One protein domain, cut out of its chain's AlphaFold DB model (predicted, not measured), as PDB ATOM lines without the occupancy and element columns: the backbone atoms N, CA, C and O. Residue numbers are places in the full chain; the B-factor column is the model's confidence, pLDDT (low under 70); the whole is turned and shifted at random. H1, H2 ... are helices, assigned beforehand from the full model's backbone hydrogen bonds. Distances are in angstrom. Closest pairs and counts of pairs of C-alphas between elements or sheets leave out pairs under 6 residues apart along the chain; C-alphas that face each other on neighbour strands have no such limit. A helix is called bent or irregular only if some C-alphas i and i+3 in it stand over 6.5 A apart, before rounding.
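AT A GLANCE: This is residues 2 to 50 and 175 to 218 of the 218 residues of an uncharacterized protein of Caldora sp. SIO3E6 (UniProt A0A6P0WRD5). A hairpin of two helices, H1 and H2 side by side, is joined by a second pair of helices, H3 and H4, which reach H2 at its two ends. H3 packs on residues 38 to 42 of H2 and slants away from it, and H4 folds back to meet residues 26 and 27. Residues 43 to 50 and residues 196 to 205 stick out from the body. The printed part has 93 residues with four named helices, in the order H1 H2 H3 H4, and no named strand, and its class is all helix. It is only just compact, close to loose, with a radius of gyration of the C-alphas of 14.4 A, and it spans 38 by 31 by 28 A.

HOW THE PARTS SIT: H1, residues 2 to 19, touches H2, residues 26 to 45, and the two form a helical hairpin. Their closest C-alphas, those of Val 12 and Arg 30, are 5.2 A apart. They run opposite ways at a shallow tilt of 32 degrees, only just short of steep. H2 is the hub, touching three helices. It touches H3, residues 175 to 196, with residues 38 to 42 alone; the closest C-alphas, those of Ala 41 and Lys 178, are 6.2 A apart. These two run opposite ways at a steep tilt of 44 degrees. H2 and H4, residues 203 to 212, touch only at their ends, where the C-alphas of Ala 27 and Glu 210 are the closest at 5.7 A; they run the same way at a steep tilt of 45 degrees. H3 and H4 are close but not clearly touching, with the closest C-alphas, those of Leu 195 and Arg 206, 7.2 A apart, and run opposite ways at a shallow tilt of 13 degrees. H1 is apart from H3 and from H4. Every O i to N i+4 pair is within hydrogen-bond range in H3, against 10 of 14 in H1, 12 of 16 in H2 and 5 of 6 in H4.

IN THESE COORDINATES: H1 begins at C-alpha 2 (175.617, 134.216, 163.961), is 26.5 A long and has a kink of 34 degrees near residue 13. H2 is 27.0 A long, with a kink of 75 degrees near residue 39; it is irregular, with C-alphas 37 and 40 7.4 A apart. H3 is 31.1 A long and begins at C-alpha 175 (162.889, 141.695, 170.389). H4 is 14.5 A long and ends at C-alpha 212 (158.744, 119.495, 158.872).

THE WHOLE: The C-alphas of Phe 50 and Glu 204 are the two farthest apart, at 42.0 A. Residues 51 to 174 are not printed, and C-alphas 50 and 175 are 25.0 A apart across the cut. The links H1 to H2 and H3 to H4 are short. The mean pLDDT of the printed part is 73.4, and residues 2 to 6, 8 to 23, 40 to 50 and 216 to 218 are under 70.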
ATOM      1  N   TYR A   2     175.419 135.209 165.033       52.62
ATOM      2  CA  TYR A   2     175.617 134.216 163.961       52.62
ATOM      3  C   TYR A   2     175.781 132.786 164.503       52.62
ATOM      4  O   TYR A   2     175.050 131.900 164.084       52.62
ATOM      5  N   ALA A   3     176.609 132.596 165.539       57.47
ATOM      6  CA  ALA A   3     176.806 131.297 166.190       57.47
ATOM      7  C   ALA A   3     175.503 130.653 166.702       57.47
ATOM      8  O   ALA A   3     175.310 129.466 166.513       57.47
ATOM      9  N   CYS A   4     174.570 131.431 167.266       67.75
ATOM     10  CA  CYS A   4     173.278 130.908 167.727       67.75
ATOM     11  C   CYS A   4     172.309 130.568 166.599       67.75
ATOM     12  O   CYS A   4     171.543 129.623 166.726       67.75
ATOM     13  N   LYS A   5     172.313 131.337 165.504       63.06
ATOM     14  CA  LYS A   5     171.490 131.035 164.326       63.06
ATOM     15  C   LYS A   5     171.998 129.794 163.608       63.06
ATOM     16  O   LYS A   5     171.200 128.931 163.269       63.06
ATOM     17  N   VAL A   6     173.314 129.720 163.414       59.81
ATOM     18  CA  VAL A   6     173.976 128.545 162.856       59.81
ATOM     19  C   VAL A   6     173.721 127.358 163.764       59.81
ATOM     20  O   VAL A   6     173.231 126.371 163.259       59.81
ATOM     21  N   TRP A   7     173.915 127.485 165.080       70.38
ATOM     22  CA  TRP A   7     173.637 126.414 166.030       70.38
ATOM     23  C   TRP A   7     172.171 125.973 166.029       70.38
ATOM     24  O   TRP A   7     171.912 124.790 165.911       70.38
ATOM     25  N   LEU A   8     171.196 126.885 166.091       68.06
ATOM     26  CA  LEU A   8     169.779 126.520 165.980       68.06
ATOM     27  C   LEU A   8     169.495 125.774 164.670       68.06
ATOM     28  O   LEU A   8     168.815 124.754 164.683       68.06
ATOM     29  N   ALA A   9     170.039 126.245 163.547       63.22
ATOM     30  CA  ALA A   9     169.852 125.603 162.252       63.22
ATOM     31  C   ALA A   9     170.587 124.258 162.150       63.22
ATOM     32  O   ALA A   9     170.042 123.309 161.594       63.22
ATOM     33  N   THR A  10     171.807 124.142 162.674       60.12
ATOM     34  CA  THR A  10     172.573 122.899 162.637       60.12
ATOM     35  C   THR A  10     172.014 121.918 163.631       60.12
ATOM     36  O   THR A  10     171.662 120.845 163.212       60.12
ATOM     37  N   THR A  11     171.831 122.261 164.893       65.50
ATOM     38  CA  THR A  11     171.421 121.345 165.965       65.50
ATOM     39  C   THR A  11     170.010 120.821 165.754       65.50
ATOM     40  O   THR A  11     169.787 119.611 165.776       65.50
ATOM     41  N   VAL A  12     169.061 121.699 165.420       63.94
ATOM     42  CA  VAL A  12     167.684 121.269 165.167       63.94
ATOM     43  C   VAL A  12     167.587 120.397 163.903       63.94
ATOM     44  O   VAL A  12     166.799 119.457 163.876       63.94
ATOM     45  N   ASN A  13     168.427 120.608 162.884       59.12
ATOM     46  CA  ASN A  13     168.461 119.717 161.713       59.12
ATOM     47  C   ASN A  13     169.374 118.488 161.896       59.12
ATOM     48  O   ASN A  13     169.097 117.432 161.340       59.12
ATOM     49  N   GLN A  14     170.455 118.600 162.667       54.97
ATOM     50  CA  GLN A  14     171.487 117.583 162.848       54.97
ATOM     51  C   GLN A  14     171.049 116.531 163.836       54.97
ATOM     52  O   GLN A  14     171.451 115.403 163.628       54.97
ATOM     53  N   HIS A  15     170.173 116.794 164.812       57.09
ATOM     54  CA  HIS A  15     169.633 115.733 165.676       57.09
ATOM     55  C   HIS A  15     168.851 114.637 164.923       57.09
ATOM     56  O   HIS A  15     168.428 113.655 165.521       57.09
ATOM     57  N   GLN A  16     168.777 114.709 163.593       47.19
ATOM     58  CA  GLN A  16     168.633 113.546 162.724       47.19
ATOM     59  C   GLN A  16     169.741 112.474 162.925       47.19
ATOM     60  O   GLN A  16     169.502 111.323 162.602       47.19
ATOM     61  N   TYR A  17     170.911 112.763 163.516       39.38
ATOM     62  CA  TYR A  17     171.937 111.778 163.921       39.38
ATOM     63  C   TYR A  17     171.569 111.041 165.215       39.38
ATOM     64  O   TYR A  17     172.047 109.934 165.442       39.38
ATOM     65  N   LEU A  18     170.672 111.605 166.035       48.53
ATOM     66  CA  LEU A  18     169.960 110.827 167.046       48.53
ATOM     67  C   LEU A  18     168.931 109.901 166.372       48.53
ATOM     68  O   LEU A  18     168.325 109.107 167.052       48.53
ATOM     69  N   SER A  19     168.764 109.872 165.041       40.62
ATOM     70  CA  SER A  19     167.993 108.795 164.384       40.62
ATOM     71  C   SER A  19     168.707 107.432 164.364       40.62
ATOM     72  O   SER A  19     168.230 106.488 163.735       40.62
ATOM     73  N   VAL A  20     169.820 107.269 165.092       41.56
ATOM     74  CA  VAL A  20     170.306 105.939 165.483       41.56
ATOM     75  C   VAL A  20     169.320 105.348 166.490       41.56
ATOM     76  O   VAL A  20     169.510 105.529 167.683       41.56
ATOM     77  N   LYS A  21     168.259 104.680 166.007       45.69
ATOM     78  CA  LYS A  21     167.309 103.817 166.754       45.69
ATOM     79  C   LYS A  21     166.974 104.231 168.206       45.69
ATOM     80  O   LYS A  21     166.654 103.364 169.015       45.69
ATOM     81  N   VAL A  22     167.018 105.506 168.591       55.19
ATOM     82  CA  VAL A  22     166.374 105.905 169.843       55.19
ATOM     83  C   VAL A  22     164.874 105.847 169.595       55.19
ATOM     84  O   VAL A  22     164.427 106.183 168.496       55.19
ATOM     85  N   PRO A  23     164.084 105.403 170.581       67.25
ATOM     86  CA  PRO A  23     162.664 105.124 170.401       67.25
ATOM     87  C   PRO A  23     161.804 106.390 170.232       67.25
ATOM     88  O   PRO A  23     160.591 106.297 170.370       67.25
ATOM     89  N   TYR A  24     162.407 107.552 169.943       78.69
ATOM     90  CA  TYR A  24     161.720 108.840 169.930       78.69
ATOM     91  C   TYR A  24     161.469 109.370 168.524       78.69
ATOM     92  O   TYR A  24     162.325 109.286 167.637       78.69
ATOM     93  N   LYS A  25     160.337 110.045 168.348       83.56
ATOM     94  CA  LYS A  25     160.044 110.794 167.130       83.56
ATOM     95  C   LYS A  25     161.047 111.941 166.930       83.56
ATOM     96  O   LYS A  25     161.201 112.784 167.819       83.56
ATOM     97  N   PRO A  26     161.650 112.088 165.735       84.38
ATOM     98  CA  PRO A  26     162.564 113.193 165.440       84.38
ATOM     99  C   PRO A  26     161.957 114.580 165.691       84.38
ATOM    100  O   PRO A  26     162.647 115.480 166.163       84.38
ATOM    101  N   ALA A  27     160.659 114.753 165.420       86.25
ATOM    102  CA  ALA A  27     159.942 116.000 165.679       86.25
ATOM    103  C   ALA A  27     159.954 116.391 167.167       86.25
ATOM    104  O   ALA A  27     160.154 117.563 167.485       86.25
ATOM    105  N   ALA A  28     159.800 115.416 168.072       86.44
ATOM    106  CA  ALA A  28     159.832 115.637 169.515       86.44
ATOM    107  C   ALA A  28     161.218 116.102 169.979       86.44
ATOM    108  O   ALA A  28     161.333 117.079 170.717       86.44
ATOM    109  N   VAL A  29     162.281 115.467 169.476       83.94
ATOM    110  CA  VAL A  29     163.671 115.856 169.768       83.94
ATOM    111  C   VAL A  29     163.965 117.273 169.260       83.94
ATOM    112  O   VAL A  29     164.547 118.087 169.979       83.94
ATOM    113  N   ARG A  30     163.513 117.617 168.047       87.25
ATOM    114  CA  ARG A  30     163.655 118.979 167.504       87.25
ATOM    115  C   ARG A  30     162.897 120.014 168.329       87.25
ATOM    116  O   ARG A  30     163.458 121.070 168.618       87.25
ATOM    117  N   ALA A  31     161.667 119.706 168.740       85.88
ATOM    118  CA  ALA A  31     160.884 120.561 169.627       85.88
ATOM    119  C   ALA A  31     161.595 120.772 170.974       85.88
ATOM    120  O   ALA A  31     161.672 121.905 171.446       85.88
ATOM    121  N   PHE A  32     162.180 119.715 171.550       85.38
ATOM    122  CA  PHE A  32     162.942 119.780 172.799       85.38
ATOM    123  C   PHE A  32     164.147 120.723 172.698       85.38
ATOM    124  O   PHE A  32     164.276 121.638 173.509       85.38
ATOM    125  N   TYR A  33     165.009 120.558 171.691       84.81
ATOM    126  CA  TYR A  33     166.195 121.412 171.559       84.81
ATOM    127  C   TYR A  33     165.862 122.829 171.087       84.81
ATOM    128  O   TYR A  33     166.529 123.774 171.506       84.81
ATOM    129  N   PHE A  34     164.804 123.010 170.285       84.75
ATOM    130  CA  PHE A  34     164.281 124.342 169.976       84.75
ATOM    131  C   PHE A  34     163.821 125.053 171.252       84.75
ATOM    132  O   PHE A  34     164.187 126.205 171.480       84.75
ATOM    133  N   ALA A  35     163.060 124.364 172.102       81.62
ATOM    134  CA  ALA A  35     162.655 124.863 173.406       81.62
ATOM    135  C   ALA A  35     163.889 125.218 174.251       81.62
ATOM    136  O   ALA A  35     164.052 126.376 174.620       81.62
ATOM    137  N   LEU A  36     164.824 124.288 174.452       81.44
ATOM    138  CA  LEU A  36     166.046 124.492 175.241       81.44
ATOM    139  C   LEU A  36     166.857 125.727 174.799       81.44
ATOM    140  O   LEU A  36     167.311 126.517 175.624       81.44
ATOM    141  N   ALA A  37     166.992 125.913 173.487       80.50
ATOM    142  CA  ALA A  37     167.683 127.032 172.853       80.50
ATOM    143  C   ALA A  37     167.036 128.396 173.092       80.50
ATOM    144  O   ALA A  37     167.705 129.432 173.122       80.50
ATOM    145  N   THR A  38     165.709 128.398 173.147       77.62
ATOM    146  CA  THR A  38     164.898 129.611 173.138       77.62
ATOM    147  C   THR A  38     164.342 129.927 174.515       77.62
ATOM    148  O   THR A  38     163.932 131.060 174.731       77.62
ATOM    149  N   VAL A  39     164.422 128.998 175.475       71.31
ATOM    150  CA  VAL A  39     164.013 129.163 176.874       71.31
ATOM    151  C   VAL A  39     164.469 130.506 177.452       71.31
ATOM    152  O   VAL A  39     163.585 131.230 177.887       71.31
ATOM    153  N   PRO A  40     165.743 130.947 177.378       64.25
ATOM    154  CA  PRO A  40     166.134 132.254 177.928       64.25
ATOM    155  C   PRO A  40     165.383 133.448 177.307       64.25
ATOM    156  O   PRO A  40     165.181 134.470 177.952       64.25
ATOM    157  N   ALA A  41     164.951 133.319 176.051       57.16
ATOM    158  CA  ALA A  41     164.190 134.325 175.316       57.16
ATOM    159  C   ALA A  41     162.660 134.172 175.444       57.16
ATOM    160  O   ALA A  41     161.948 135.157 175.262       57.16
ATOM    161  N   LEU A  42     162.162 132.967 175.740       52.12
ATOM    162  CA  LEU A  42     160.738 132.631 175.871       52.12
ATOM    163  C   LEU A  42     160.243 132.683 177.328       52.12
ATOM    164  O   LEU A  42     159.065 132.941 177.564       52.12
ATOM    165  N   TYR A  43     161.122 132.464 178.314       53.94
ATOM    166  CA  TYR A  43     160.759 132.386 179.736       53.94
ATOM    167  C   TYR A  43     160.309 133.716 180.333       53.94
ATOM    168  O   TYR A  43     159.554 133.701 181.303       53.94
ATOM    169  N   PHE A  44     160.689 134.850 179.731       44.22
ATOM    170  CA  PHE A  44     160.265 136.170 180.209       44.22
ATOM    171  C   PHE A  44     158.732 136.351 180.176       44.22
ATOM    172  O   PHE A  44     158.210 137.254 180.818       44.22
ATOM    173  N   ALA A  45     157.995 135.477 179.477       36.66
ATOM    174  CA  ALA A  45     156.532 135.476 179.449       36.66
ATOM    175  C   ALA A  45     155.860 134.472 180.415       36.66
ATOM    176  O   ALA A  45     154.656 134.584 180.631       36.66
ATOM    177  N   LEU A  46     156.578 133.494 180.992       37.66
ATOM    178  CA  LEU A  46     155.967 132.388 181.761       37.66
ATOM    179  C   LEU A  46     156.364 132.306 183.248       37.66
ATOM    180  O   LEU A  46     155.772 131.519 183.987       37.66
ATOM    181  N   SER A  47     157.338 133.082 183.727       38.66
ATOM    182  CA  SER A  47     157.964 132.858 185.043       38.66
ATOM    183  C   SER A  47     157.377 133.646 186.226       38.66
ATOM    184  O   SER A  47     158.126 134.047 187.111       38.66
ATOM    185  N   LEU A  48     156.054 133.838 186.300       34.78
ATOM    186  CA  LEU A  48     155.401 134.408 187.498       34.78
ATOM    187  C   LEU A  48     154.871 133.364 188.501       34.78
ATOM    188  O   LEU A  48     154.177 133.722 189.445       34.78
ATOM    189  N   ALA A  49     155.211 132.078 188.365       33.94
ATOM    190  CA  ALA A  49     154.815 131.065 189.347       33.94
ATOM    191  C   ALA A  49     155.981 130.138 189.723       33.94
ATOM    192  O   ALA A  49     156.288 129.170 189.026       33.94
ATOM    193  N   PHE A  50     156.608 130.431 190.865       38.97
ATOM    194  CA  PHE A  50     157.511 129.546 191.606       38.97
ATOM    195  C   PHE A  50     156.744 128.322 192.139       38.97
ATOM    196  O   PHE A  50     156.439 128.226 193.321       38.97
ATOM    197  N   GLU A 175     164.349 141.849 170.245       84.50
ATOM    198  CA  GLU A 175     162.889 141.695 170.389       84.50
ATOM    199  C   GLU A 175     162.190 141.213 169.109       84.50
ATOM    200  O   GLU A 175     161.299 140.364 169.153       84.50
ATOM    201  N   GLN A 176     162.643 141.670 167.940       87.56
ATOM    202  CA  GLN A 176     162.097 141.209 166.663       87.56
ATOM    203  C   GLN A 176     162.377 139.714 166.425       87.56
ATOM    204  O   GLN A 176     161.518 138.990 165.919       87.56
ATOM    205  N   GLN A 177     163.567 139.235 166.788       84.69
ATOM    206  CA  GLN A 177     163.945 137.824 166.699       84.69
ATOM    207  C   GLN A 177     163.172 136.981 167.708       84.69
ATOM    208  O   GLN A 177     162.645 135.940 167.320       84.69
ATOM    209  N   LYS A 178     163.030 137.452 168.953       83.19
ATOM    210  CA  LYS A 178     162.197 136.791 169.969       83.19
ATOM    211  C   LYS A 178     160.756 136.646 169.480       83.19
ATOM    212  O   LYS A 178     160.202 135.552 169.533       83.19
ATOM    213  N   LYS A 179     160.171 137.705 168.906       84.56
ATOM    214  CA  LYS A 179     158.819 137.668 168.321       84.56
ATOM    215  C   LYS A 179     158.701 136.648 167.185       84.56
ATOM    216  O   LYS A 179     157.734 135.895 167.153       84.56
ATOM    217  N   LYS A 180     159.681 136.585 166.279       86.69
ATOM    218  CA  LYS A 180     159.694 135.593 165.190       86.69
ATOM    219  C   LYS A 180     159.819 134.157 165.708       86.69
ATOM    220  O   LYS A 180     159.125 133.280 165.208       86.69
ATOM    221  N   LEU A 181     160.671 133.920 166.707       84.44
ATOM    222  CA  LEU A 181     160.823 132.606 167.344       84.44
ATOM    223  C   LEU A 181     159.534 132.178 168.055       84.44
ATOM    224  O   LEU A 181     159.112 131.036 167.895       84.44
ATOM    225  N   ASN A 182     158.872 133.107 168.749       83.50
ATOM    226  CA  ASN A 182     157.548 132.903 169.337       83.50
ATOM    227  C   ASN A 182     156.507 132.517 168.281       83.50
ATOM    228  O   ASN A 182     155.852 131.492 168.413       83.50
ATOM    229  N   GLN A 183     156.388 133.293 167.198       86.19
ATOM    230  CA  GLN A 183     155.448 133.000 166.110       86.19
ATOM    231  C   GLN A 183     155.708 131.630 165.477       86.19
ATOM    232  O   GLN A 183     154.768 130.886 165.206       86.19
ATOM    233  N   TYR A 184     156.980 131.284 165.269       87.94
ATOM    234  CA  TYR A 184     157.366 129.975 164.759       87.94
ATOM    235  C   TYR A 184     156.967 128.848 165.716       87.94
ATOM    236  O   TYR A 184     156.390 127.853 165.279       87.94
ATOM    237  N   TYR A 185     157.230 129.011 167.015       86.12
ATOM    238  CA  TYR A 185     156.814 128.051 168.034       86.12
ATOM    239  C   TYR A 185     155.291 127.877 168.043       86.12
ATOM    240  O   TYR A 185     154.818 126.752 167.917       86.12
ATOM    241  N   SER A 186     154.528 128.975 168.088       85.44
ATOM    242  CA  SER A 186     153.060 128.947 168.078       85.44
ATOM    243  C   SER A 186     152.489 128.293 166.819       85.44
ATOM    244  O   SER A 186     151.518 127.549 166.909       85.44
ATOM    245  N   ALA A 187     153.095 128.519 165.650       90.25
ATOM    246  CA  ALA A 187     152.670 127.869 164.413       90.25
ATOM    247  C   ALA A 187     152.897 126.347 164.454       90.25
ATOM    248  O   ALA A 187     152.021 125.585 164.056       90.25
ATOM    249  N   ASN A 188     154.047 125.893 164.966       90.56
ATOM    250  CA  ASN A 188     154.303 124.460 165.141       90.56
ATOM    251  C   ASN A 188     153.392 123.850 166.212       90.56
ATOM    252  O   ASN A 188     152.927 122.731 166.033       90.56
ATOM    253  N   GLN A 189     153.110 124.583 167.289       88.12
ATOM    254  CA  GLN A 189     152.167 124.155 168.316       88.12
ATOM    255  C   GLN A 189     150.772 123.938 167.731       88.12
ATOM    256  O   GLN A 189     150.224 122.856 167.892       88.12
ATOM    257  N   LEU A 190     150.254 124.901 166.963       89.69
ATOM    258  CA  LEU A 190     148.954 124.774 166.304       89.69
ATOM    259  C   LEU A 190     148.890 123.543 165.390       89.69
ATOM    260  O   LEU A 190     147.897 122.826 165.396       89.69
ATOM    261  N   LEU A 191     149.952 123.269 164.623       91.69
ATOM    262  CA  LEU A 191     150.013 122.072 163.782       91.69
ATOM    263  C   LEU A 191     149.956 120.783 164.610       91.69
ATOM    264  O   LEU A 191     149.268 119.847 164.212       91.69
ATOM    265  N   VAL A 192     150.649 120.728 165.750       90.06
ATOM    266  CA  VAL A 192     150.577 119.572 166.658       90.06
ATOM    267  C   VAL A 192     149.191 119.440 167.276       90.06
ATOM    268  O   VAL A 192     148.658 118.336 167.303       90.06
ATOM    269  N   ASP A 193     148.579 120.544 167.698       88.06
ATOM    270  CA  ASP A 193     147.219 120.546 168.242       88.06
ATOM    271  C   ASP A 193     146.209 120.052 167.190       88.06
ATOM    272  O   ASP A 193     145.345 119.234 167.496       88.06
ATOM    273  N   CYS A 194     146.359 120.461 165.923       90.38
ATOM    274  CA  CYS A 194     145.564 119.935 164.812       90.38
ATOM    275  C   CYS A 194     145.822 118.446 164.559       90.38
ATOM    276  O   CYS A 194     144.884 117.704 164.299       90.38
ATOM    277  N   LEU A 195     147.073 117.985 164.624       89.69
ATOM    278  CA  LEU A 195     147.392 116.564 164.469       89.69
ATOM    279  C   LEU A 195     146.871 115.717 165.637       89.69
ATOM    280  O   LEU A 195     146.636 114.525 165.456       89.69
ATOM    281  N   ASN A 196     146.716 116.291 166.825       87.31
ATOM    282  CA  ASN A 196     146.249 115.581 168.013       87.31
ATOM    283  C   ASN A 196     144.738 115.730 168.256       87.31
ATOM    284  O   ASN A 196     144.224 115.145 169.206       87.31
ATOM    285  N   SER A 197     144.028 116.482 167.410       87.00
ATOM    286  CA  SER A 197     142.566 116.528 167.386       87.00
ATOM    287  C   SER A 197     141.987 115.406 166.513       87.00
ATOM    288  O   SER A 197     142.726 114.581 165.972       87.00
ATOM    289  N   ASP A 198     140.669 115.410 166.296       82.19
ATOM    290  CA  ASP A 198     139.957 114.467 165.413       82.19
ATOM    291  C   ASP A 198     140.284 114.647 163.907       82.19
ATOM    292  O   ASP A 198     139.531 114.236 163.017       82.19
ATOM    293  N   CYS A 199     141.414 115.285 163.584       81.19
ATOM    294  CA  CYS A 199     141.877 115.505 162.225       81.19
ATOM    295  C   CYS A 199     142.196 114.174 161.530       81.19
ATOM    296  O   CYS A 199     143.179 113.490 161.829       81.19
ATOM    297  N   SER A 200     141.371 113.828 160.543       82.44
ATOM    298  CA  SER A 200     141.543 112.635 159.715       82.44
ATOM    299  C   SER A 200     142.518 112.910 158.567       82.44
ATOM    300  O   SER A 200     142.116 113.170 157.435       82.44
ATOM    301  N   VAL A 201     143.817 112.875 158.865       89.12
ATOM    302  CA  VAL A 201     144.888 112.855 157.853       89.12
ATOM    303  C   VAL A 201     145.436 111.444 157.688       89.12
ATOM    304  O   VAL A 201     145.499 110.680 158.651       89.12
ATOM    305  N   SER A 202     145.871 111.098 156.474       91.50
ATOM    306  CA  SER A 202     146.550 109.821 156.256       91.50
ATOM    307  C   SER A 202     147.869 109.766 157.030       91.50
ATOM    308  O   SER A 202     148.491 110.799 157.312       91.50
ATOM    309  N   SER A 203     148.328 108.555 157.345       89.25
ATOM    310  CA  SER A 203     149.600 108.332 158.036       89.25
ATOM    311  C   SER A 203     150.782 108.965 157.292       89.25
ATOM    312  O   SER A 203     151.671 109.543 157.914       89.25
ATOM    313  N   GLU A 204     150.764 108.944 155.958       92.69
ATOM    314  CA  GLU A 204     151.798 109.549 155.112       92.69
ATOM    315  C   GLU A 204     151.795 111.077 155.216       92.69
ATOM    316  O   GLU A 204     152.856 111.703 155.244       92.69
ATOM    317  N   VAL A 205     150.613 111.696 155.268       92.38
ATOM    318  CA  VAL A 205     150.482 113.150 155.429       92.38
ATOM    319  C   VAL A 205     150.921 113.569 156.829       92.38
ATOM    320  O   VAL A 205     151.695 114.520 156.951       92.38
ATOM    321  N   ARG A 206     150.511 112.834 157.872       91.75
ATOM    322  CA  ARG A 206     150.972 113.063 159.249       91.75
ATOM    323  C   ARG A 206     152.495 113.007 159.333       91.75
ATOM    324  O   ARG A 206     153.095 113.950 159.841       91.75
ATOM    325  N   GLN A 207     153.113 111.966 158.775       89.31
ATOM    326  CA  GLN A 207     154.569 111.827 158.780       89.31
ATOM    327  C   GLN A 207     155.250 113.005 158.075       89.31
ATOM    328  O   GLN A 207     156.183 113.588 158.616       89.31
ATOM    329  N   LYS A 208     154.742 113.428 156.907       90.69
ATOM    330  CA  LYS A 208     155.277 114.596 156.186       90.69
ATOM    331  C   LYS A 208     155.189 115.887 157.000       90.69
ATOM    332  O   LYS A 208     156.095 116.712 156.900       90.69
ATOM    333  N   ILE A 209     154.115 116.085 157.768       91.25
ATOM    334  CA  ILE A 209     153.977 117.247 158.656       91.25
ATOM    335  C   ILE A 209     154.987 117.136 159.801       91.25
ATOM    336  O   ILE A 209     155.770 118.064 160.004       91.25
ATOM    337  N   GLU A 210     155.028 115.996 160.497       89.69
ATOM    338  CA  GLU A 210     155.964 115.751 161.601       89.69
ATOM    339  C   GLU A 210     157.429 115.919 161.161       89.69
ATOM    340  O   GLU A 210     158.217 116.532 161.880       89.69
ATOM    341  N   ASP A 211     157.800 115.501 159.949       88.31
ATOM    342  CA  ASP A 211     159.145 115.679 159.380       88.31
ATOM    343  C   ASP A 211     159.535 117.153 159.177       88.31
ATOM    344  O   ASP A 211     160.724 117.485 159.155       88.31
ATOM    345  N   LYS A 212     158.548 118.046 159.043       89.06
ATOM    346  CA  LYS A 212     158.744 119.495 158.872       89.06
ATOM    347  C   LYS A 212     158.625 120.281 160.170       89.06
ATOM    348  O   LYS A 212     159.113 121.411 160.239       89.06
ATOM    349  N   LEU A 213     158.014 119.703 161.203       89.44
ATOM    350  CA  LEU A 213     157.905 120.365 162.498       89.44
ATOM    351  C   LEU A 213     159.289 120.680 163.043       89.44
ATOM    352  O   LEU A 213     160.176 119.820 163.067       89.44
ATOM    353  N   PHE A 214     159.475 121.923 163.466       85.25
ATOM    354  CA  PHE A 214     160.738 122.433 163.982       85.25
ATOM    355  C   PHE A 214     161.931 122.299 163.016       85.25
ATOM    356  O   PHE A 214     163.047 122.544 163.433       85.25
ATOM    357  N   SER A 215     161.771 121.969 161.729       78.50
ATOM    358  CA  SER A 215     162.905 121.779 160.800       78.50
ATOM    359  C   SER A 215     163.442 123.110 160.237       78.50
ATOM    360  O   SER A 215     163.405 123.345 159.025       78.50
ATOM    361  N   PHE A 216     163.858 124.030 161.111       67.75
ATOM    362  CA  PHE A 216     164.269 125.395 160.756       67.75
ATOM    363  C   PHE A 216     165.354 125.382 159.664       67.75
ATOM    364  O   PHE A 216     166.464 124.902 159.892       67.75
ATOM    365  N   LYS A 217     165.056 125.917 158.477       55.62
ATOM    366  CA  LYS A 217     166.041 126.164 157.414       55.62
ATOM    367  C   LYS A 217     166.144 127.675 157.215       55.62
ATOM    368  O   LYS A 217     165.121 128.314 156.982       55.62
ATOM    369  N   LEU A 218     167.343 128.227 157.400       48.78
ATOM    370  CA  LEU A 218     167.678 129.601 157.009       48.78
ATOM    371  C   LEU A 218     168.008 129.647 155.520       48.78
ATOM    372  O   LEU A 218     168.630 128.669 155.047       48.78
TER     373      LEU A 218